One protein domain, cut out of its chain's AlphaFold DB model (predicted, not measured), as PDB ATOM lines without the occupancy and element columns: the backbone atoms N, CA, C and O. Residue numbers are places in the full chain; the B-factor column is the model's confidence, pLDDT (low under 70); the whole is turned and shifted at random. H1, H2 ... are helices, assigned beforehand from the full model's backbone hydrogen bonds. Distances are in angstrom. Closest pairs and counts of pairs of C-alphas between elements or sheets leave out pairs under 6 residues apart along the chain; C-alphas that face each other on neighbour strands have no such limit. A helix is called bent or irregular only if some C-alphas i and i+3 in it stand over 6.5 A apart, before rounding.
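This is residues 9 to 53 of the 80 residues of an uncharacterized protein of Arcticibacter tournemirensis (UniProt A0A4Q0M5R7). Two helices meet at about a right angle, and a long arm reaches away from their junction: H2 begins beside residues 17 to 21 of H1, runs off from it, and is followed by an unnamed link and the short helix H3 at the far end. Residues 32 to 53, which take in most of H2, the link and H3, stick out free, and this arm makes the length of the whole. The printed part has 45 residues with three named helices, in the order H1, H2, H3, and no named strand; the class is all helix. It is extended, with a radius of gyration of the C-alphas of 16.2 A, and the C-alphas span 48 by 21 by 13 A along their three main axes.

The longest helix, H1, holds residues 11 to 23, from Asn 11 to Gly 23, and measures 18.5 A from first to last C-alpha. It begins at C-alpha 11, at (-32.903, -32.385, -37.374). H2 holds residues 28 to 39, from Val 28 with its C-alpha at (-24.303, -40.524, -43.161) to Ile 39, and measures 16.8 A. H3 holds residues 48 to 53, from Ile 48 to Glu 53, and measures 8.7 A; C-alpha 53 is at (-2.084, -64.609, -19.195). No helix is bent or irregular.

H1 touches H2, with 4 pairs of C-alphas within 8 A. The closest C-alphas of the two are those of Ala 21 and Val 28, 6.0 A apart. H1 touches H2 with residues 17 to 21 alone, and H2 touches H1 with residues 28 to 31 alone. Their lines stand at 90 degrees, about perpendicular, and their centres are 14.8 A apart. H3 touches no helix: H1 and H3 are apart, and so are H2 and H3. In H1, H2 and H3 every pair of O of residue i and N of residue i+4 is within hydrogen-bond range.

The two C-alphas farthest apart are those of Asn 11 and Val 52, at 48.5 A, and the C-alphas of Ile 9 and Glu 53, the first and last printed residues, are 43.8 A apart. The printed part has no cut. The link from H1 to H2, of 4 residues, is tight, and the link from H2 to H3, of 8 residues, is short; no link is long. Residues 32 to 53 stand free, of which 32 to 39 belong to H2 and 48 to 53 to H3. The mean pLDDT of the printed part is 90.6, and the model's confidence is low, under 70, at residues 44 to 46, which lie in the link between H2 and H3. The mean pLDDT is 97 in H1, 94 in H2 and 83 in H3.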
ATOM      1  N   ILE A   9     -34.209 -39.089 -35.965       95.12
ATOM      2  CA  ILE A   9     -33.078 -38.327 -35.442       95.12
ATOM      3  C   ILE A   9     -33.465 -36.855 -35.372       95.12
ATOM      4  O   ILE A   9     -34.256 -36.379 -36.188       95.12
ATOM      5  N   ASP A  10     -32.910 -36.142 -34.397       98.12
ATOM      6  CA  ASP A  10     -33.056 -34.694 -34.319       98.12
ATOM      7  C   ASP A  10     -32.520 -34.022 -35.597       98.12
ATOM      8  O   ASP A  10     -31.460 -34.387 -36.117       98.12
ATOM      9  N   ASN A  11     -33.255 -33.035 -36.114       97.62
ATOM     10  CA  ASN A  11     -32.903 -32.385 -37.374       97.62
ATOM     11  C   ASN A  11     -31.598 -31.573 -37.271       97.62
ATOM     12  O   ASN A  11     -30.779 -31.600 -38.186       97.62
ATOM     13  N   SER A  12     -31.362 -30.894 -36.145       98.06
ATOM     14  CA  SER A  12     -30.128 -30.125 -35.925       98.06
ATOM     15  C   SER A  12     -28.897 -31.036 -35.856       98.06
ATOM     16  O   SER A  12     -27.829 -30.717 -36.396       98.06
ATOM     17  N   LEU A  13     -29.070 -32.226 -35.276       97.56
ATOM     18  CA  LEU A  13     -28.048 -33.263 -35.263       97.56
ATOM     19  C   LEU A  13     -27.806 -33.819 -36.671       97.56
ATOM     20  O   LEU A  13     -26.654 -33.978 -37.072       97.56
ATOM     21  N   LEU A  14     -28.867 -34.082 -37.441       96.88
ATOM     22  CA  LEU A  14     -28.749 -34.580 -38.810       96.88
ATOM     23  C   LEU A  14     -27.946 -33.623 -39.699       96.88
ATOM     24  O   LEU A  14     -27.066 -34.076 -40.431       96.88
ATOM     25  N   GLU A  15     -28.205 -32.319 -39.618       97.94
ATOM     26  CA  GLU A  15     -27.453 -31.315 -40.381       97.94
ATOM     27  C   GLU A  15     -25.976 -31.270 -39.972       97.94
ATOM     28  O   GLU A  15     -25.086 -31.297 -40.827       97.94
ATOM     29  N   SER A  16     -25.697 -31.328 -38.668       97.94
ATOM     30  CA  SER A  16     -24.324 -31.391 -38.152       97.94
ATOM     31  C   SER A  16     -23.575 -32.632 -38.660       97.94
ATOM     32  O   SER A  16     -22.423 -32.552 -39.095       97.94
ATOM     33  N   VAL A  17     -24.241 -33.790 -38.674       96.69
ATOM     34  CA  VAL A  17     -23.663 -35.051 -39.157       96.69
ATOM     35  C   VAL A  17     -23.462 -35.034 -40.674       96.69
ATOM     36  O   VAL A  17     -22.448 -35.543 -41.151       96.69
ATOM     37  N   LYS A  18     -24.368 -34.425 -41.450       96.75
ATOM     38  CA  LYS A  18     -24.187 -34.240 -42.902       96.75
ATOM     39  C   LYS A  18     -22.962 -33.382 -43.206       96.75
ATOM     40  O   LYS A  18     -22.160 -33.766 -44.060       96.75
ATOM     41  N   ALA A  19     -22.790 -32.266 -42.496       97.81
ATOM     42  CA  ALA A  19     -21.620 -31.404 -42.647       97.81
ATOM     43  C   ALA A  19     -20.324 -32.167 -42.331       97.81
ATOM     44  O   ALA A  19     -19.381 -32.157 -43.126       97.81
ATOM     45  N   TYR A  20     -20.310 -32.914 -41.223       97.75
ATOM     46  CA  TYR A  20     -19.188 -33.775 -40.853       97.75
ATOM     47  C   TYR A  20     -18.881 -34.838 -41.922       97.75
ATOM     48  O   TYR A  20     -17.729 -35.003 -42.329       97.75
ATOM     49  N   ALA A  21     -19.906 -35.541 -42.414       97.25
ATOM     50  CA  ALA A  21     -19.762 -36.577 -43.432       97.25
ATOM     51  C   ALA A  21     -19.187 -36.007 -44.738       97.25
ATOM     52  O   ALA A  21     -18.250 -36.578 -45.297       97.25
ATOM     53  N   SER A  22     -19.681 -34.842 -45.168       96.81
ATOM     54  CA  SER A  22     -19.179 -34.128 -46.346       96.81
ATOM     55  C   SER A  22     -17.699 -33.760 -46.195       96.81
ATOM     56  O   SER A  22     -16.888 -34.075 -47.067       96.81
ATOM     57  N   GLY A  23     -17.309 -33.212 -45.037       97.25
ATOM     58  CA  GLY A  23     -15.910 -32.894 -44.731       97.25
ATOM     59  C   GLY A  23     -14.987 -34.120 -44.742       97.25
ATOM     60  O   GLY A  23     -13.820 -34.025 -45.119       97.25
ATOM     61  N   LYS A  24     -15.514 -35.298 -44.390       96.50
ATOM     62  CA  LYS A  24     -14.807 -36.589 -44.453       96.50
ATOM     63  C   LYS A  24     -14.961 -37.315 -45.798       96.50
ATOM     64  O   LYS A  24     -14.489 -38.444 -45.912       96.50
ATOM     65  N   LYS A  25     -15.592 -36.694 -46.806       96.94
ATOM     66  CA  LYS A  25     -15.896 -37.292 -48.122       96.94
ATOM     67  C   LYS A  25     -16.617 -38.644 -48.004       96.94
ATOM     68  O   LYS A  25     -16.310 -39.594 -48.720       96.94
ATOM     69  N   THR A  26     -17.559 -38.742 -47.069       96.88
ATOM     70  CA  THR A  26     -18.347 -39.949 -46.796       96.88
ATOM     71  C   THR A  26     -19.840 -39.624 -46.695       96.88
ATOM     72  O   THR A  26     -20.243 -38.467 -46.806       96.88
ATOM     73  N   SER A  27     -20.681 -40.639 -46.497       96.25
ATOM     74  CA  SER A  27     -22.126 -40.481 -46.314       96.25
ATOM     75  C   SER A  27     -22.550 -40.775 -44.877       96.25
ATOM     76  O   SER A  27     -21.918 -41.558 -44.167       96.25
ATOM     77  N   VAL A  28     -23.687 -40.211 -44.463       95.12
ATOM     78  CA  VAL A  28     -24.303 -40.524 -43.161       95.12
ATOM     79  C   VAL A  28     -24.585 -42.025 -43.036       95.12
ATOM     80  O   VAL A  28     -24.303 -42.626 -42.005       95.12
ATOM     81  N   SER A  29     -25.061 -42.661 -44.111       94.69
ATOM     82  CA  SER A  29     -25.285 -44.109 -44.141       94.69
ATOM     83  C   SER A  29     -24.002 -44.915 -43.924       94.69
ATOM     84  O   SER A  29     -24.038 -45.912 -43.210       94.69
ATOM     85  N   ALA A  30     -22.869 -44.479 -44.482       95.12
ATOM     86  CA  ALA A  30     -21.581 -45.139 -44.287       95.12
ATOM     87  C   ALA A  30     -21.063 -44.967 -42.851       95.12
ATOM     88  O   ALA A  30     -20.525 -45.915 -42.284       95.12
ATOM     89  N   LEU A  31     -21.267 -43.794 -42.241       95.94
ATOM     90  CA  LEU A  31     -20.932 -43.559 -40.833       95.94
ATOM     91  C   LEU A  31     -21.719 -44.494 -39.908       95.94
ATOM     92  O   LEU A  31     -21.129 -45.154 -39.053       95.94
ATOM     93  N   VAL A  32     -23.033 -44.588 -40.115       95.00
ATOM     94  CA  VAL A  32     -23.918 -45.466 -39.335       95.00
ATOM     95  C   VAL A  32     -23.555 -46.938 -39.548       95.00
ATOM     96  O   VAL A  32     -23.415 -47.680 -38.580       95.00
ATOM     97  N   GLU A  33     -23.336 -47.360 -40.798       94.75
ATOM     98  CA  GLU A  33     -22.926 -48.733 -41.113       94.75
ATOM     99  C   GLU A  33     -21.589 -49.086 -40.439       94.75
ATOM    100  O   GLU A  33     -21.467 -50.155 -39.843       94.75
ATOM    101  N   ASN A  34     -20.604 -48.184 -40.470       94.56
ATOM    102  CA  ASN A  34     -19.317 -48.384 -39.800       94.56
ATOM    103  C   ASN A  34     -19.458 -48.475 -38.281       94.56
ATOM    104  O   ASN A  34     -18.831 -49.336 -37.664       94.56
ATOM    105  N   TYR A  35     -20.289 -47.624 -37.680       94.44
ATOM    106  CA  TYR A  35     -20.562 -47.696 -36.251       94.44
ATOM    107  C   TYR A  35     -21.186 -49.043 -35.877       94.44
ATOM    108  O   TYR A  35     -20.676 -49.726 -34.989       94.44
ATOM    109  N   PHE A  36     -22.212 -49.480 -36.617       94.06
ATOM    110  CA  PHE A  36     -22.832 -50.789 -36.416       94.06
ATOM    111  C   PHE A  36     -21.831 -51.932 -36.560       94.06
ATOM    112  O   PHE A  36     -21.795 -52.802 -35.699       94.06
ATOM    113  N   ARG A  37     -20.961 -51.907 -37.577       93.62
ATOM    114  CA  ARG A  37     -19.894 -52.911 -37.737       93.62
ATOM    115  C   ARG A  37     -18.929 -52.940 -36.562       93.62
ATOM    116  O   ARG A  37     -18.446 -54.009 -36.209       93.62
ATOM    117  N   ASN A  38     -18.623 -51.782 -35.985       92.25
ATOM    118  CA  ASN A  38     -17.706 -51.699 -34.861       92.25
ATOM    119  C   ASN A  38     -18.318 -52.293 -33.584       92.25
ATOM    120  O   ASN A  38     -17.630 -53.017 -32.873       92.25
ATOM    121  N   ILE A  39     -19.604 -52.031 -33.319       92.38
ATOM    122  CA  ILE A  39     -20.279 -52.527 -32.107       92.38
ATOM    123  C   ILE A  39     -20.726 -53.991 -32.214       92.38
ATOM    124  O   ILE A  39     -20.799 -54.672 -31.199       92.38
ATOM    125  N   THR A  40     -21.024 -54.489 -33.420       91.38
ATOM    126  CA  THR A  40     -21.405 -55.897 -33.640       91.38
ATOM    127  C   THR A  40     -20.217 -56.788 -33.968       91.38
ATOM    128  O   THR A  40     -20.396 -57.983 -34.210       91.38
ATOM    129  N   ARG A  41     -19.000 -56.229 -33.991       86.19
ATOM    130  CA  ARG A  41     -17.790 -57.020 -34.174       86.19
ATOM    131  C   ARG A  41     -17.759 -58.074 -33.059       86.19
ATOM    132  O   ARG A  41     -17.763 -57.681 -31.891       86.19
ATOM    133  N   PRO A  42     -17.754 -59.382 -33.388       79.19
ATOM    134  CA  PRO A  42     -17.655 -60.419 -32.370       79.19
ATOM    135  C   PRO A  42     -16.423 -60.134 -31.510       79.19
ATOM    136  O   PRO A  42     -15.422 -59.634 -32.039       79.19
ATOM    137  N   GLY A  43     -16.556 -60.367 -30.198       70.62
ATOM    138  CA  GLY A  43     -15.577 -59.989 -29.177       70.62
ATOM    139  C   GLY A  43     -14.151 -60.224 -29.659       70.62
ATOM    140  O   GLY A  43     -13.882 -61.241 -30.301       70.62
ATOM    141  N   LYS A  44     -13.285 -59.224 -29.428       64.81
ATOM    142  CA  LYS A  44     -11.887 -59.216 -29.875       64.81
ATOM    143  C   LYS A  44     -11.312 -60.625 -29.725       64.81
ATOM    144  O   LYS A  44     -11.441 -61.222 -28.658       64.81
ATOM    145  N   GLN A  45     -10.678 -61.147 -30.780       65.25
ATOM    146  CA  GLN A  45      -9.698 -62.213 -30.576       65.25
ATOM    147  C   GLN A  45      -8.833 -61.787 -29.395       65.25
ATOM    148  O   GLN A  45      -8.441 -60.613 -29.355       65.25
ATOM    149  N   LYS A  46      -8.633 -62.707 -28.444       69.31
ATOM    150  CA  LYS A  46      -7.898 -62.437 -27.209       69.31
ATOM    151  C   LYS A  46      -6.670 -61.610 -27.553       69.31
ATOM    152  O   LYS A  46      -5.957 -61.931 -28.507       69.31
ATOM    153  N   SER A  47      -6.485 -60.486 -26.877       77.56
ATOM    154  CA  SER A  47      -5.284 -59.690 -27.095       77.56
ATOM    155  C   SER A  47      -4.056 -60.564 -26.827       77.56
ATOM    156  O   SER A  47      -4.141 -61.543 -26.092       77.56
ATOM    157  N   ILE A  48      -2.905 -60.229 -27.408       77.94
ATOM    158  CA  ILE A  48      -1.672 -60.995 -27.153       77.94
ATOM    159  C   ILE A  48      -1.395 -61.077 -25.638       77.94
ATOM    160  O   ILE A  48      -0.950 -62.115 -25.168       77.94
ATOM    161  N   ILE A  49      -1.729 -60.028 -24.877       82.81
ATOM    162  CA  ILE A  49      -1.656 -60.024 -23.408       82.81
ATOM    163  C   ILE A  49      -2.607 -61.058 -22.795       82.81
ATOM    164  O   ILE A  49      -2.158 -61.908 -22.038       82.81
ATOM    165  N   GLU A  50      -3.885 -61.042 -23.179       83.38
ATOM    166  CA  GLU A  50      -4.887 -62.002 -22.684       83.38
ATOM    167  C   GLU A  50      -4.512 -63.450 -23.047       83.38
ATOM    168  O   GLU A  50      -4.734 -64.361 -22.263       83.38
ATOM    169  N   MET A  51      -3.900 -63.677 -24.215       82.56
ATOM    170  CA  MET A  51      -3.402 -65.002 -24.595       82.56
ATOM    171  C   MET A  51      -2.221 -65.455 -23.732       82.56
ATOM    172  O   MET A  51      -2.125 -66.640 -23.438       82.56
ATOM    173  N   VAL A  52      -1.315 -64.544 -23.358       84.19
ATOM    174  CA  VAL A  52      -0.149 -64.858 -22.514       84.19
ATOM    175  C   VAL A  52      -0.574 -65.145 -21.075       84.19
ATOM    176  O   VAL A  52      -0.045 -66.072 -20.472       84.19
ATOM    177  N   GLU A  53      -1.540 -64.396 -20.545       84.69
ATOM    178  CA  GLU A  53      -2.084 -64.609 -19.195       84.69
ATOM    179  C   GLU A  53      -2.830 -65.943 -19.055       84.69
ATOM    180  O   GLU A  53      -2.871 -66.520 -17.972       84.69
TER     181      GLU A  53